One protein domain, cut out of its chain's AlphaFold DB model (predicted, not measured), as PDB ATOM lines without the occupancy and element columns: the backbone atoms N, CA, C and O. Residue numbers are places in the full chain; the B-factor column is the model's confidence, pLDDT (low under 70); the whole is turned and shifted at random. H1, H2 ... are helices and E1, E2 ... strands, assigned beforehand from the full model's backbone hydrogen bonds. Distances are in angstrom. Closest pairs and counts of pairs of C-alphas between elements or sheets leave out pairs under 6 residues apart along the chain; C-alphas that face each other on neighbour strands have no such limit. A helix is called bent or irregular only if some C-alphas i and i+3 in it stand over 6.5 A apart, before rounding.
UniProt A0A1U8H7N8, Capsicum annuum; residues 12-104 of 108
ATOM      1  N   HIS A  12      13.276  13.678  25.246       92.12
ATOM      2  CA  HIS A  12      13.412  12.238  25.473       92.12
ATOM      3  C   HIS A  12      12.853  11.401  24.316       92.12
ATOM      4  O   HIS A  12      13.443  10.383  23.956       92.12
ATOM      5  N   GLN A  13      11.738  11.818  23.714       92.06
ATOM      6  CA  GLN A  13      11.163  11.151  22.545       92.06
ATOM      7  C   GLN A  13      12.084  11.287  21.330       92.06
ATOM      8  O   GLN A  13      12.359  10.290  20.664       92.06
ATOM      9  N   ALA A  14      12.622  12.487  21.085       91.94
ATOM     10  CA  ALA A  14      13.582  12.721  20.008       91.94
ATOM     11  C   ALA A  14      14.877  11.910  20.210       91.94
ATOM     12  O   ALA A  14      15.374  11.279  19.276       91.94
ATOM     13  N   TRP A  15      15.389  11.855  21.443       90.81
ATOM     14  CA  TRP A  15      16.562  11.061  21.803       90.81
ATOM     15  C   TRP A  15      16.341   9.556  21.598       90.81
ATOM     16  O   TRP A  15      17.166   8.892  20.972       90.81
ATOM     17  N   ARG A  16      15.205   9.011  22.053       91.81
ATOM     18  CA  ARG A  16      14.857   7.594  21.847       91.81
ATOM     19  C   ARG A  16      14.687   7.252  20.370       91.81
ATOM     20  O   ARG A  16      15.170   6.209  19.941       91.81
ATOM     21  N   ALA A  17      14.042   8.125  19.594       92.69
ATOM     22  CA  ALA A  17      13.921   7.950  18.149       92.69
ATOM     23  C   ALA A  17      15.305   7.910  17.482       92.69
ATOM     24  O   ALA A  17      15.580   7.001  16.700       92.69
ATOM     25  N   LYS A  18      16.211   8.821  17.866       90.94
ATOM     26  CA  LYS A  18      17.604   8.829  17.401       90.94
ATOM     27  C   LYS A  18      18.332   7.528  17.746       90.94
ATOM     28  O   LYS A  18      18.910   6.929  16.847       90.94
ATOM     29  N   ILE A  19      18.302   7.078  19.005       88.44
ATOM     30  CA  ILE A  19      18.943   5.812  19.410       88.44
ATOM     31  C   ILE A  19      18.372   4.644  18.607       88.44
ATOM     32  O   ILE A  19      19.133   3.836  18.092       88.44
ATOM     33  N   LYS A  20      17.045   4.570  18.452       90.44
ATOM     34  CA  LYS A  20      16.398   3.483  17.710       90.44
ATOM     35  C   LYS A  20      16.862   3.438  16.255       90.44
ATOM     36  O   LYS A  20      17.190   2.365  15.765       90.44
ATOM     37  N   VAL A  21      16.944   4.590  15.586       93.12
ATOM     38  CA  VAL A  21      17.476   4.681  14.217       93.12
ATOM     39  C   VAL A  21      18.953   4.284  14.173       93.12
ATOM     40  O   VAL A  21      19.342   3.510  13.305       93.12
ATOM     41  N   VAL A  22      19.773   4.752  15.121       88.38
ATOM     42  CA  VAL A  22      21.192   4.362  15.204       88.38
ATOM     43  C   VAL A  22      21.343   2.850  15.376       88.38
ATOM     44  O   VAL A  22      22.146   2.262  14.663       88.38
ATOM     45  N   ASN A  23      20.554   2.219  16.246       88.19
ATOM     46  CA  ASN A  23      20.595   0.772  16.464       88.19
ATOM     47  C   ASN A  23      20.137  -0.012  15.227       88.19
ATOM     48  O   ASN A  23      20.719  -1.042  14.918       88.19
ATOM     49  N   ILE A  24      19.134   0.473  14.487       92.31
ATOM     50  CA  ILE A  24      18.719  -0.155  13.220       92.31
ATOM     51  C   ILE A  24      19.845  -0.072  12.180       92.31
ATOM     52  O   ILE A  24      20.097  -1.040  11.469       92.31
ATOM     53  N   LEU A  25      20.530   1.072  12.089       91.75
ATOM     54  CA  LEU A  25      21.566   1.304  11.079       91.75
ATOM     55  C   LEU A  25      22.913   0.652  11.415       91.75
ATOM     56  O   LEU A  25      23.627   0.233  10.509       91.75
ATOM     57  N   ARG A  26      23.302   0.633  12.694       85.56
ATOM     58  CA  ARG A  26      24.641   0.216  13.150       85.56
ATOM     59  C   ARG A  26      24.636  -1.065  13.980       85.56
ATOM     60  O   ARG A  26      25.709  -1.558  14.314       85.56
ATOM     61  N   GLY A  27      23.460  -1.599  14.294       89.06
ATOM     62  CA  GLY A  27      23.294  -2.713  15.217       89.06
ATOM     63  C   GLY A  27      23.371  -2.285  16.680       89.06
ATOM     64  O   GLY A  27      23.671  -1.134  17.014       89.06
ATOM     65  N   ASP A  28      23.092  -3.240  17.563       88.19
ATOM     66  CA  ASP A  28      23.284  -3.055  18.993       88.19
ATOM     67  C   ASP A  28      24.774  -3.218  19.361       88.19
ATOM     68  O   ASP A  28      25.417  -4.209  18.980       88.19
ATOM     69  N   PRO A  29      25.365  -2.267  20.107       84.25
ATOM     70  CA  PRO A  29      26.745  -2.389  20.555       84.25
ATOM     71  C   PRO A  29      26.980  -3.645  21.400       84.25
ATOM     72  O   PRO A  29      27.995  -4.306  21.222       84.25
ATOM     73  N   THR A  30      26.053  -4.026  22.279       87.44
ATOM     74  CA  THR A  30      26.202  -5.199  23.162       87.44
ATOM     75  C   THR A  30      26.315  -6.474  22.345       87.44
ATOM     76  O   THR A  30      27.252  -7.250  22.532       87.44
ATOM     77  N   GLU A  31      25.411  -6.654  21.382       89.12
ATOM     78  CA  GLU A  31      25.453  -7.784  20.453       89.12
ATOM     79  C   GLU A  31      26.750  -7.812  19.640       89.12
ATOM     80  O   GLU A  31      27.291  -8.882  19.365       89.12
ATOM     81  N   SER A  32      27.277  -6.641  19.278       87.88
ATOM     82  CA  SER A  32      28.534  -6.525  18.536       87.88
ATOM     83  C   SER A  32      29.734  -6.994  19.369       87.88
ATOM     84  O   SER A  32      30.540  -7.786  18.881       87.88
ATOM     85  N   TYR A  33      29.829  -6.595  20.643       87.25
ATOM     86  CA  TYR A  33      30.891  -7.059  21.551       87.25
ATOM     87  C   TYR A  33      30.791  -8.562  21.860       87.25
ATOM     88  O   TYR A  33      31.819  -9.228  21.983       87.25
ATOM     89  N   LEU A  34      29.577  -9.124  21.924       89.62
ATOM     90  CA  LEU A  34      29.368 -10.566  22.114       89.62
ATOM     91  C   LEU A  34      29.898 -11.416  20.949       89.62
ATOM     92  O   LEU A  34      30.224 -12.584  21.150       89.62
ATOM     93  N   LYS A  35      30.028 -10.840  19.746       91.88
ATOM     94  CA  LYS A  35      30.566 -11.534  18.565       91.88
ATOM     95  C   LYS A  35      32.095 -11.561  18.517       91.88
ATOM     96  O   LYS A  35      32.646 -12.401  17.808       91.88
ATOM     97  N   ILE A  36      32.782 -10.692  19.268       92.31
ATOM     98  CA  ILE A  36      34.249 -10.573  19.219       92.31
ATOM     99  C   ILE A  36      34.945 -11.913  19.513       92.31
ATOM    100  O   ILE A  36      35.756 -12.317  18.685       92.31
ATOM    101  N   PRO A  37      34.621 -12.664  20.587       93.94
ATOM    102  CA  PRO A  37      35.280 -13.947  20.850       93.94
ATOM    103  C   PRO A  37      35.144 -14.948  19.698       93.94
ATOM    104  O   PRO A  37      36.105 -15.632  19.363       93.94
ATOM    105  N   GLY A  38      33.973 -15.000  19.056       95.75
ATOM    106  CA  GLY A  38      33.748 -15.863  17.895       95.75
ATOM    107  C   GLY A  38      34.587 -15.446  16.687       95.75
ATOM    108  O   GLY A  38      35.148 -16.297  16.004       95.75
ATOM    109  N   TYR A  39      34.731 -14.140  16.451       95.31
ATOM    110  CA  TYR A  39      35.598 -13.620  15.394       95.31
ATOM    111  C   TYR A  39      37.077 -13.942  15.651       95.31
ATOM    112  O   TYR A  39      37.767 -14.419  14.755       95.31
ATOM    113  N   LEU A  40      37.547 -13.746  16.887       96.00
ATOM    114  CA  LEU A  40      38.917 -14.074  17.292       96.00
ATOM    115  C   LEU A  40      39.208 -15.573  17.139       96.00
ATOM    116  O   LEU A  40      40.244 -15.930  16.589       96.00
ATOM    117  N   TYR A  41      38.261 -16.434  17.517       95.81
ATOM    118  CA  TYR A  41      38.364 -17.881  17.311       95.81
ATOM    119  C   TYR A  41      38.523 -18.256  15.829       95.81
ATOM    120  O   TYR A  41      39.333 -19.115  15.479       95.81
ATOM    121  N   ILE A  42      37.771 -17.609  14.931       96.62
ATOM    122  CA  ILE A  42      37.905 -17.830  13.483       96.62
ATOM    123  C   ILE A  42      39.293 -17.389  13.004       96.62
ATOM    124  O   ILE A  42      39.919 -18.112  12.230       96.62
ATOM    125  N   LEU A  43      39.792 -16.239  13.470       95.69
ATOM    126  CA  LEU A  43      41.132 -15.766  13.115       95.69
ATOM    127  C   LEU A  43      42.223 -16.738  13.568       95.69
ATOM    128  O   LEU A  43      43.065 -17.096  12.750       95.69
ATOM    129  N   GLU A  44      42.183 -17.207  14.816       94.50
ATOM    130  CA  GLU A  44      43.130 -18.213  15.322       94.50
ATOM    131  C   GLU A  44      43.082 -19.498  14.494       94.50
ATOM    132  O   GLU A  44      44.117 -20.048  14.126       94.50
ATOM    133  N   LYS A  45      41.879 -19.960  14.137       95.56
ATOM    134  CA  LYS A  45      41.704 -21.181  13.347       95.56
ATOM    135  C   LYS A  45      42.270 -21.062  11.930       95.56
ATOM    136  O   LYS A  45      42.827 -22.028  11.416       95.56
ATOM    137  N   HIS A  46      42.078 -19.919  11.274       95.81
ATOM    138  CA  HIS A  46      42.528 -19.710   9.894       95.81
ATOM    139  C   HIS A  46      43.993 -19.278   9.792       95.81
ATOM    140  O   HIS A  46      44.634 -19.546   8.777       95.81
ATOM    141  N   TYR A  47      44.520 -18.629  10.827       95.56
ATOM    142  CA  TYR A  47      45.871 -18.088  10.856       95.56
ATOM    143  C   TYR A  47      46.572 -18.501  12.162       95.56
ATOM    144  O   TYR A  47      46.754 -17.654  13.037       95.56
ATOM    145  N   PRO A  48      46.982 -19.776  12.298       92.75
ATOM    146  CA  PRO A  48      47.462 -20.348  13.563       92.75
ATOM    147  C   PRO A  48      48.720 -19.675  14.128       92.75
ATOM    148  O   PRO A  48      48.906 -19.653  15.338       92.75
ATOM    149  N   GLU A  49      49.548 -19.072  13.273       96.50
ATOM    150  CA  GLU A  49      50.753 -18.327  13.677       96.50
ATOM    151  C   GLU A  49      50.458 -16.860  14.059       96.50
ATOM    152  O   GLU A  49      51.364 -16.076  14.340       96.50
ATOM    153  N   SER A  50      49.187 -16.446  14.029       96.44
ATOM    154  CA  SER A  50      48.785 -15.109  14.468       96.44
ATOM    155  C   SER A  50      48.753 -15.035  15.984       96.44
ATOM    156  O   SER A  50      48.335 -15.968  16.663       96.44
ATOM    157  N   VAL A  51      49.091 -13.869  16.522       96.44
ATOM    158  CA  VAL A  51      48.920 -13.595  17.946       96.44
ATOM    159  C   VAL A  51      47.544 -12.986  18.150       96.44
ATOM    160  O   VAL A  51      47.280 -11.850  17.753       96.44
ATOM    161  N   VAL A  52      46.663 -13.745  18.788       97.06
ATOM    162  CA  VAL A  52      45.317 -13.308  19.146       97.06
ATOM    163  C   VAL A  52      45.161 -13.401  20.661       97.06
ATOM    164  O   VAL A  52      45.688 -14.300  21.309       97.06
ATOM    165  N   SER A  53      44.496 -12.420  21.265       95.31
ATOM    166  CA  SER A  53      44.237 -12.428  22.703       95.31
ATOM    167  C   SER A  53      42.880 -11.829  23.015       95.31
ATOM    168  O   SER A  53      42.498 -10.791  22.474       95.31
ATOM    169  N   TRP A  54      42.171 -12.473  23.934       95.06
ATOM    170  CA  TRP A  54      40.912 -12.007  24.489       95.06
ATOM    171  C   TRP A  54      41.011 -12.011  26.007       95.06
ATOM    172  O   TRP A  54      41.185 -13.070  26.613       95.06
ATOM    173  N   LYS A  55      40.893 -10.837  26.632       95.06
ATOM    174  CA  LYS A  55      41.005 -10.717  28.084       95.06
ATOM    175  C   LYS A  55      39.803 -10.021  28.698       95.06
ATOM    176  O   LYS A  55      39.293  -9.017  28.191       95.06
ATOM    177  N   LYS A  56      39.383 -10.562  29.836       93.94
ATOM    178  CA  LYS A  56      38.319 -10.035  30.684       93.94
ATOM    179  C   LYS A  56      38.802  -9.898  32.124       93.94
ATOM    180  O   LYS A  56      39.772 -10.548  32.511       93.94
ATOM    181  N   THR A  57      38.130  -9.055  32.899       95.19
ATOM    182  CA  THR A  57      38.265  -9.020  34.358       95.19
ATOM    183  C   THR A  57      37.659 -10.278  34.987       95.19
ATOM    184  O   THR A  57      36.918 -11.015  34.332       95.19
ATOM    185  N   GLU A  58      37.916 -10.487  36.278       95.88
ATOM    186  CA  GLU A  58      37.283 -11.548  37.080       95.88
ATOM    187  C   GLU A  58      35.749 -11.424  37.101       95.88
ATOM    188  O   GLU A  58      35.029 -12.414  37.052       95.88
ATOM    189  N   GLU A  59      35.240 -10.192  37.040       95.62
ATOM    190  CA  GLU A  59      33.813  -9.863  36.930       95.62
ATOM    191  C   GLU A  59      33.258 -10.027  35.499       95.62
ATOM    192  O   GLU A  59      32.188  -9.507  35.178       95.62
ATOM    193  N   ASN A  60      33.991 -10.703  34.607       89.38
ATOM    194  CA  ASN A  60      33.612 -10.956  33.214       89.38
ATOM    195  C   ASN A  60      33.418  -9.676  32.367       89.38
ATOM    196  O   ASN A  60      32.746  -9.705  31.332       89.38
ATOM    197  N   LYS A  61      34.033  -8.550  32.762       88.81
ATOM    198  CA  LYS A  61      34.022  -7.301  31.981       88.81
ATOM    199  C   LYS A  61      35.150  -7.310  30.959       88.81
ATOM    200  O   LYS A  61      36.247  -7.780  31.243       88.81
ATOM    201  N   PHE A  62      34.888  -6.792  29.765       89.44
ATOM    202  CA  PHE A  62      35.898  -6.683  28.713       89.44
ATOM    203  C   PHE A  62      37.085  -5.817  29.167       89.44
ATOM    204  O   PHE A  62      36.874  -4.719  29.678       89.44
ATOM    205  N   LEU A  63      38.315  -6.307  28.965       92.62
ATOM    206  CA  LEU A  63      39.543  -5.529  29.170       92.62
ATOM    207  C   LEU A  63      40.156  -5.126  27.833       92.62
ATOM    208  O   LEU A  63      40.287  -3.940  27.546       92.62
ATOM    209  N   TYR A  64      40.527  -6.111  27.018       93.56
ATOM    210  CA  TYR A  64      41.055  -5.865  25.684       93.56
ATOM    211  C   TYR A  64      40.884  -7.085  24.780       93.56
ATOM    212  O   TYR A  64      40.759  -8.227  25.232       93.56
ATOM    213  N   ALA A  65      40.930  -6.809  23.481       94.75
ATOM    214  CA  ALA A  65      41.172  -7.782  22.434       94.75
ATOM    215  C   ALA A  65      42.425  -7.339  21.675       94.75
ATOM    216  O   ALA A  65      42.597  -6.147  21.423       94.75
ATOM    217  N   PHE A  66      43.291  -8.282  21.328       95.94
ATOM    218  CA  PHE A  66      44.495  -8.027  20.546       95.94
ATOM    219  C   PHE A  66      44.541  -8.977  19.357       95.94
ATOM    220  O   PHE A  66      44.211 -10.154  19.495       95.94
ATOM    221  N   VAL A  67      44.945  -8.452  18.202       96.31
ATOM    222  CA  VAL A  67      45.121  -9.216  16.967       96.31
ATOM    223  C   VAL A  67      46.373  -8.712  16.263       96.31
ATOM    224  O   VAL A  67      46.440  -7.548  15.871       96.31
ATOM    225  N   ALA A  68      47.328  -9.605  16.046       96.00
ATOM    226  CA  ALA A  68      48.427  -9.431  15.112       96.00
ATOM    227  C   ALA A  68      48.464 -10.654  14.198       96.00
ATOM    228  O   ALA A  68      48.820 -11.751  14.624       96.00
ATOM    229  N   LEU A  69      48.045 -10.466  12.945       94.88
ATOM    230  CA  LEU A  69      48.010 -11.556  11.979       94.88
ATOM    231  C   LEU A  69      49.425 -11.981  11.592       94.88
ATOM    232  O   LEU A  69      50.308 -11.141  11.421       94.88
ATOM    233  N   ASP A  70      49.605 -13.274  11.364       94.94
ATOM    234  CA  ASP A  70      50.866 -13.875  10.926       94.94
ATOM    235  C   ASP A  70      51.464 -13.161   9.696       94.94
ATOM    236  O   ASP A  70      52.652 -12.848   9.651       94.94
ATOM    237  N   ALA A  71      50.621 -12.790   8.727       92.50
ATOM    238  CA  ALA A  71      51.056 -12.025   7.559       92.50
ATOM    239  C   ALA A  71      51.720 -10.683   7.935       92.50
ATOM    240  O   ALA A  71      52.732 -10.311   7.341       92.50
ATOM    241  N   PHE A  72      51.192  -9.977   8.940       91.69
ATOM    242  CA  PHE A  72      51.755  -8.709   9.412       91.69
ATOM    243  C   PHE A  72      53.054  -8.926  10.187       91.69
ATOM    244  O   PHE A  72      54.026  -8.205   9.968       91.69
ATOM    245  N   ILE A  73      53.102  -9.957  11.035       93.19
ATOM    246  CA  ILE A  73      54.299 -10.319  11.804       93.19
ATOM    247  C   ILE A  73      55.448 -10.675  10.851       93.19
ATOM    248  O   ILE A  73      56.552 -10.141  10.971       93.19
ATOM    249  N   ARG A  74      55.187 -11.524   9.849       92.94
ATOM    250  CA  ARG A  74      56.179 -11.913   8.835       92.94
ATOM    251  C   ARG A  74      56.574 -10.762   7.917       92.94
ATOM    252  O   ARG A  74      57.721 -10.730   7.471       92.94
ATOM    253  N   GLY A  75      55.652  -9.847   7.629       91.88
ATOM    254  CA  GLY A  75      55.904  -8.653   6.822       91.88
ATOM    255  C   GLY A  75      56.835  -7.653   7.507       91.88
ATOM    256  O   GLY A  75      57.651  -7.024   6.840       91.88
ATOM    257  N   TRP A  76      56.786  -7.573   8.840       90.00
ATOM    258  CA  TRP A  76      57.483  -6.548   9.620       90.00
ATOM    259  C   TRP A  76      58.995  -6.486   9.380       90.00
ATOM    260  O   TRP A  76      59.571  -5.403   9.341       90.00
ATOM    261  N   LYS A  77      59.651  -7.634   9.166       91.06
ATOM    262  CA  LYS A  77      61.103  -7.697   8.897       91.06
ATOM    263  C   LYS A  77      61.520  -7.023   7.585       91.06
ATOM    264  O   LYS A  77      62.706  -6.787   7.380       91.06
ATOM    265  N   TYR A  78      60.567  -6.777   6.688       93.25
ATOM    266  CA  TYR A  78      60.789  -6.078   5.426       93.25
ATOM    267  C   TYR A  78      60.422  -4.595   5.512       93.25
ATOM    268  O   TYR A  78      60.737  -3.848   4.595       93.25
ATOM    269  N   CYS A  79      59.760  -4.164   6.583       92.19
ATOM    270  CA  CYS A  79      59.423  -2.767   6.811       92.19
ATOM    271  C   CYS A  79      60.612  -2.011   7.410       92.19
ATOM    272  O   CYS A  79      61.590  -2.591   7.890       92.19
ATOM    273  N   ARG A  80      60.534  -0.680   7.395       91.81
ATOM    274  CA  ARG A  80      61.528   0.154   8.073       91.81
ATOM    275  C   ARG A  80      61.442  -0.073   9.587       91.81
ATOM    276  O   ARG A  80      60.351  -0.319  10.098       91.81
ATOM    277  N   PRO A  81      62.545   0.080  10.341       90.50
ATOM    278  CA  PRO A  81      62.551  -0.068  11.799       90.50
ATOM    279  C   PRO A  81      61.917   1.152  12.498       90.50
ATOM    280  O   PRO A  81      62.498   1.750  13.398       90.50
ATOM    281  N   ILE A  82      60.729   1.554  12.046       91.44
ATOM    282  CA  ILE A  82      59.924   2.657  12.561       91.44
ATOM    283  C   ILE A  82      58.567   2.076  12.935       91.44
ATOM    284  O   ILE A  82      57.943   1.376  12.136       91.44
ATOM    285  N   ILE A  83      58.117   2.382  14.148       92.88
ATOM    286  CA  ILE A  83      56.816   1.968  14.665       92.88
ATOM    287  C   ILE A  83      56.036   3.230  15.001       92.88
ATOM    288  O   ILE A  83      56.481   4.040  15.811       92.88
ATOM    289  N   VAL A  84      54.876   3.388  14.376       95.00
ATOM    290  CA  VAL A  84      53.916   4.443  14.685       95.00
ATOM    291  C   VAL A  84      52.757   3.803  15.426       95.00
ATOM    292  O   VAL A  84      52.134   2.869  14.922       95.00
ATOM    293  N   VAL A  85      52.481   4.299  16.628       95.56
ATOM    294  CA  VAL A  85      51.341   3.859  17.431       95.56
ATOM    295  C   VAL A  85      50.304   4.969  17.434       95.56
ATOM    296  O   VAL A  85      50.597   6.075  17.885       95.56
ATOM    297  N   ASP A  86      49.109   4.668  16.933       96.56
ATOM    298  CA  ASP A  86      47.969   5.583  16.952       96.56
ATOM    299  C   ASP A  86      46.896   5.110  17.936       96.56
ATOM    300  O   ASP A  86      46.706   3.909  18.169       96.56
ATOM    301  N   VAL A  87      46.202   6.084  18.520       96.38
ATOM    302  CA  VAL A  87      45.230   5.900  19.593       96.38
ATOM    303  C   VAL A  87      43.947   6.641  19.239       96.38
ATOM    304  O   VAL A  87      43.889   7.868  19.280       96.38
ATOM    305  N   ALA A  88      42.881   5.890  18.970       95.56
ATOM    306  CA  ALA A  88      41.580   6.448  18.622       95.56
ATOM    307  C   ALA A  88      40.514   6.081  19.661       95.56
ATOM    308  O   ALA A  88      40.282   4.909  19.961       95.56
ATOM    309  N   ALA A  89      39.812   7.085  20.191       93.44
ATOM    310  CA  ALA A  89      38.680   6.862  21.085       93.44
ATOM    311  C   ALA A  89      37.461   6.334  20.307       93.44
ATOM    312  O   ALA A  89      37.007   6.940  19.330       93.44
ATOM    313  N   LEU A  90      36.887   5.225  20.771       88.00
ATOM    314  CA  LEU A  90      35.697   4.626  20.179       88.00
ATOM    315  C   LEU A  90      34.444   5.364  20.656       88.00
ATOM    316  O   LEU A  90      34.095   5.364  21.836       88.00
ATOM    317  N   LYS A  91      33.708   5.953  19.708       82.12
ATOM    318  CA  LYS A  91      32.385   6.544  19.957       82.12
ATOM    319  C   LYS A  91      31.315   5.447  19.998       82.12
ATOM    320  O   LYS A  91      30.484   5.352  19.095       82.12
ATOM    321  N   SER A  92      31.364   4.604  21.025       77.69
ATOM    322  CA  SER A  92      30.395   3.533  21.281       77.69
ATOM    323  C   SER A  92      29.676   3.750  22.619       77.69
ATOM    324  O   SER A  92      30.117   4.558  23.435       77.69
ATOM    325  N   LEU A  93      28.578   3.021  22.863       81.00
ATOM    326  CA  LEU A  93      27.865   3.048  24.150       81.00
ATOM    327  C   LEU A  93      28.781   2.685  25.332       81.00
ATOM    328  O   LEU A  93      28.614   3.214  26.426       81.00
ATOM    329  N   TYR A  94      29.754   1.807  25.091       82.75
ATOM    330  CA  TYR A  94      30.701   1.314  26.089       82.75
ATOM    331  C   TYR A  94      32.024   2.093  26.089       82.75
ATOM    332  O   TYR A  94      32.916   1.796  26.880       82.75
ATOM    333  N   GLY A  95      32.161   3.090  25.207       85.25
ATOM    334  CA  GLY A  95      33.414   3.794  24.975       85.25
ATOM    335  C   GLY A  95      34.507   2.861  24.449       85.25
ATOM    336  O   GLY A  95      34.250   1.996  23.607       85.25
ATOM    337  N   GLY A  96      35.723   3.061  24.957       88.88
ATOM    338  CA  GLY A  96      36.908   2.272  24.637       88.88
ATOM    339  C   GLY A  96      37.920   3.019  23.776       88.88
ATOM    340  O   GLY A  96      37.658   4.107  23.260       88.88
ATOM    341  N   THR A  97      39.081   2.398  23.614       93.38
ATOM    342  CA  THR A  97      40.205   2.945  22.859       93.38
ATOM    343  C   THR A  97      40.719   1.878  21.911       93.38
ATOM    344  O   THR A  97      40.993   0.755  22.331       93.38
ATOM    345  N   MET A  98      40.837   2.223  20.635       94.31
ATOM    346  CA  MET A  98      41.491   1.394  19.636       94.31
ATOM    347  C   MET A  98      42.949   1.829  19.527       94.31
ATOM    348  O   MET A  98      43.232   3.002  19.293       94.31
ATOM    349  N   LEU A  99      43.854   0.874  19.718       95.88
ATOM    350  CA  LEU A  99      45.284   1.053  19.510       95.88
ATOM    351  C   LEU A  99      45.663   0.376  18.201       95.88
ATOM    352  O   LEU A  99      45.270  -0.767  17.965       95.88
ATOM    353  N   THR A 100      46.432   1.064  17.367       95.31
ATOM    354  CA  THR A 100      46.989   0.480  16.145       95.31
ATOM    355  C   THR A 100      48.491   0.700  16.118       95.31
ATOM    356  O   THR A 100      48.973   1.752  16.528       95.31
ATOM    357  N   ALA A 101      49.235  -0.307  15.667       94.38
ATOM    358  CA  ALA A 101      50.667  -0.210  15.427       94.38
ATOM    359  C   ALA A 101      50.906  -0.399  13.930       94.38
ATOM    360  O   ALA A 101      50.533  -1.427  13.368       94.38
ATOM    361  N   SER A 102      51.502   0.605  13.301       93.62
ATOM    362  CA  SER A 102      51.807   0.623  11.872       93.62
ATOM    363  C   SER A 102      53.291   0.894  11.660       93.62
ATOM    364  O   SER A 102      53.974   1.446  12.523       93.62
ATOM    365  N   THR A 103      53.797   0.512  10.499       93.19
ATOM    366  CA  THR A 103      55.183   0.736  10.091       93.19
ATOM    367  C   THR A 103      55.212   1.217   8.644       93.19
ATOM    368  O   THR A 103      54.216   1.077   7.931       93.19
ATOM    369  N   LEU A 104      56.326   1.816   8.227       91.56
ATOM    370  CA  LEU A 104      56.511   2.254   6.848       91.56
ATOM    371  C   LEU A 104      57.090   1.105   6.030       91.56
ATOM    372  O   LEU A 104      58.064   0.463   6.440       91.56
TER     373      LEU A 104
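This is residues 12 to 104 of the 108 residues of a protein of Capsicum annuum (UniProt A0A1U8H7N8). What does the model look like? Two strand hairpins, E1 with E2 and E3 with E4, lie side by side with a gap between E2 and E4, helix H2 packs on one face of the first hairpin, mainly on E1, and helix H1 sticks out beyond H2 as an arm at one end of the long axis. Short H3 lies near the other end, between the two hairpins along the chain. What is it made of? The printed part has 93 residues, with three named helices and four named strands in the order H1 H2 E1 E2 H3 E3 E4; the class is mixed, helices and strands, and each sheet is an antiparallel pair. How compact is it? It is loose, with a radius of gyration of the C-alphas of 17.1 A, and spans 55 by 27 by 26 A.

How are the strands paired? E1, residues 51 to 56, and E2, residues 62 to 68, form an antiparallel hairpin at 179 degrees, with N 53 and O 66 2.9 A apart, within hydrogen-bond range. E3, residues 84 to 89, and E4, residues 97 to 102, form another at 161 degrees, with N 86 and O 100 2.9 A apart, within that range. E2 and E4 are near each other, with 8 pairs of C-alphas within 10 A. Where are the helices? H2, residues 29 to 46, comes closest to E1 at the C-alphas of Glu 44 and Val 52, 6.6 A apart. H1, residues 12 to 26, and H2 are only just apart, at 8.0 A. H3, residues 70 to 76, comes closest to E1 at the C-alphas of Asp 70 and Val 51, 7.3 A apart. How are the helix backbones? Every O i to N i+4 pair is within hydrogen-bond range in H1 and H3, and 11 of 14 are in H2.

How long are the longer elements? From first to last C-alpha, H2 measures 25.7 A, H1 20.6 A and E2 18.7 A. Is H2 straight? It has a kink of 29 degrees near residue 38 and is irregular, but only just: C-alphas 34 and 37 are 6.9 A apart. Where are the anchor points? H1 begins at C-alpha 12 (13.412, 12.238, 25.473), and E4 ends at C-alpha 102 (51.807, 0.623, 11.872).

How far does it reach? The two C-alphas farthest apart, those of Gln 13 and Tyr 78, are 55.3 A apart. Residues 12 to 18 and 21 to 27 stand free, and the body without them spans 45 by 28 by 28 A. Is anything missing or uncertain? The printed part has no cut, no link between named elements is long, and no printed residue has a pLDDT under 70.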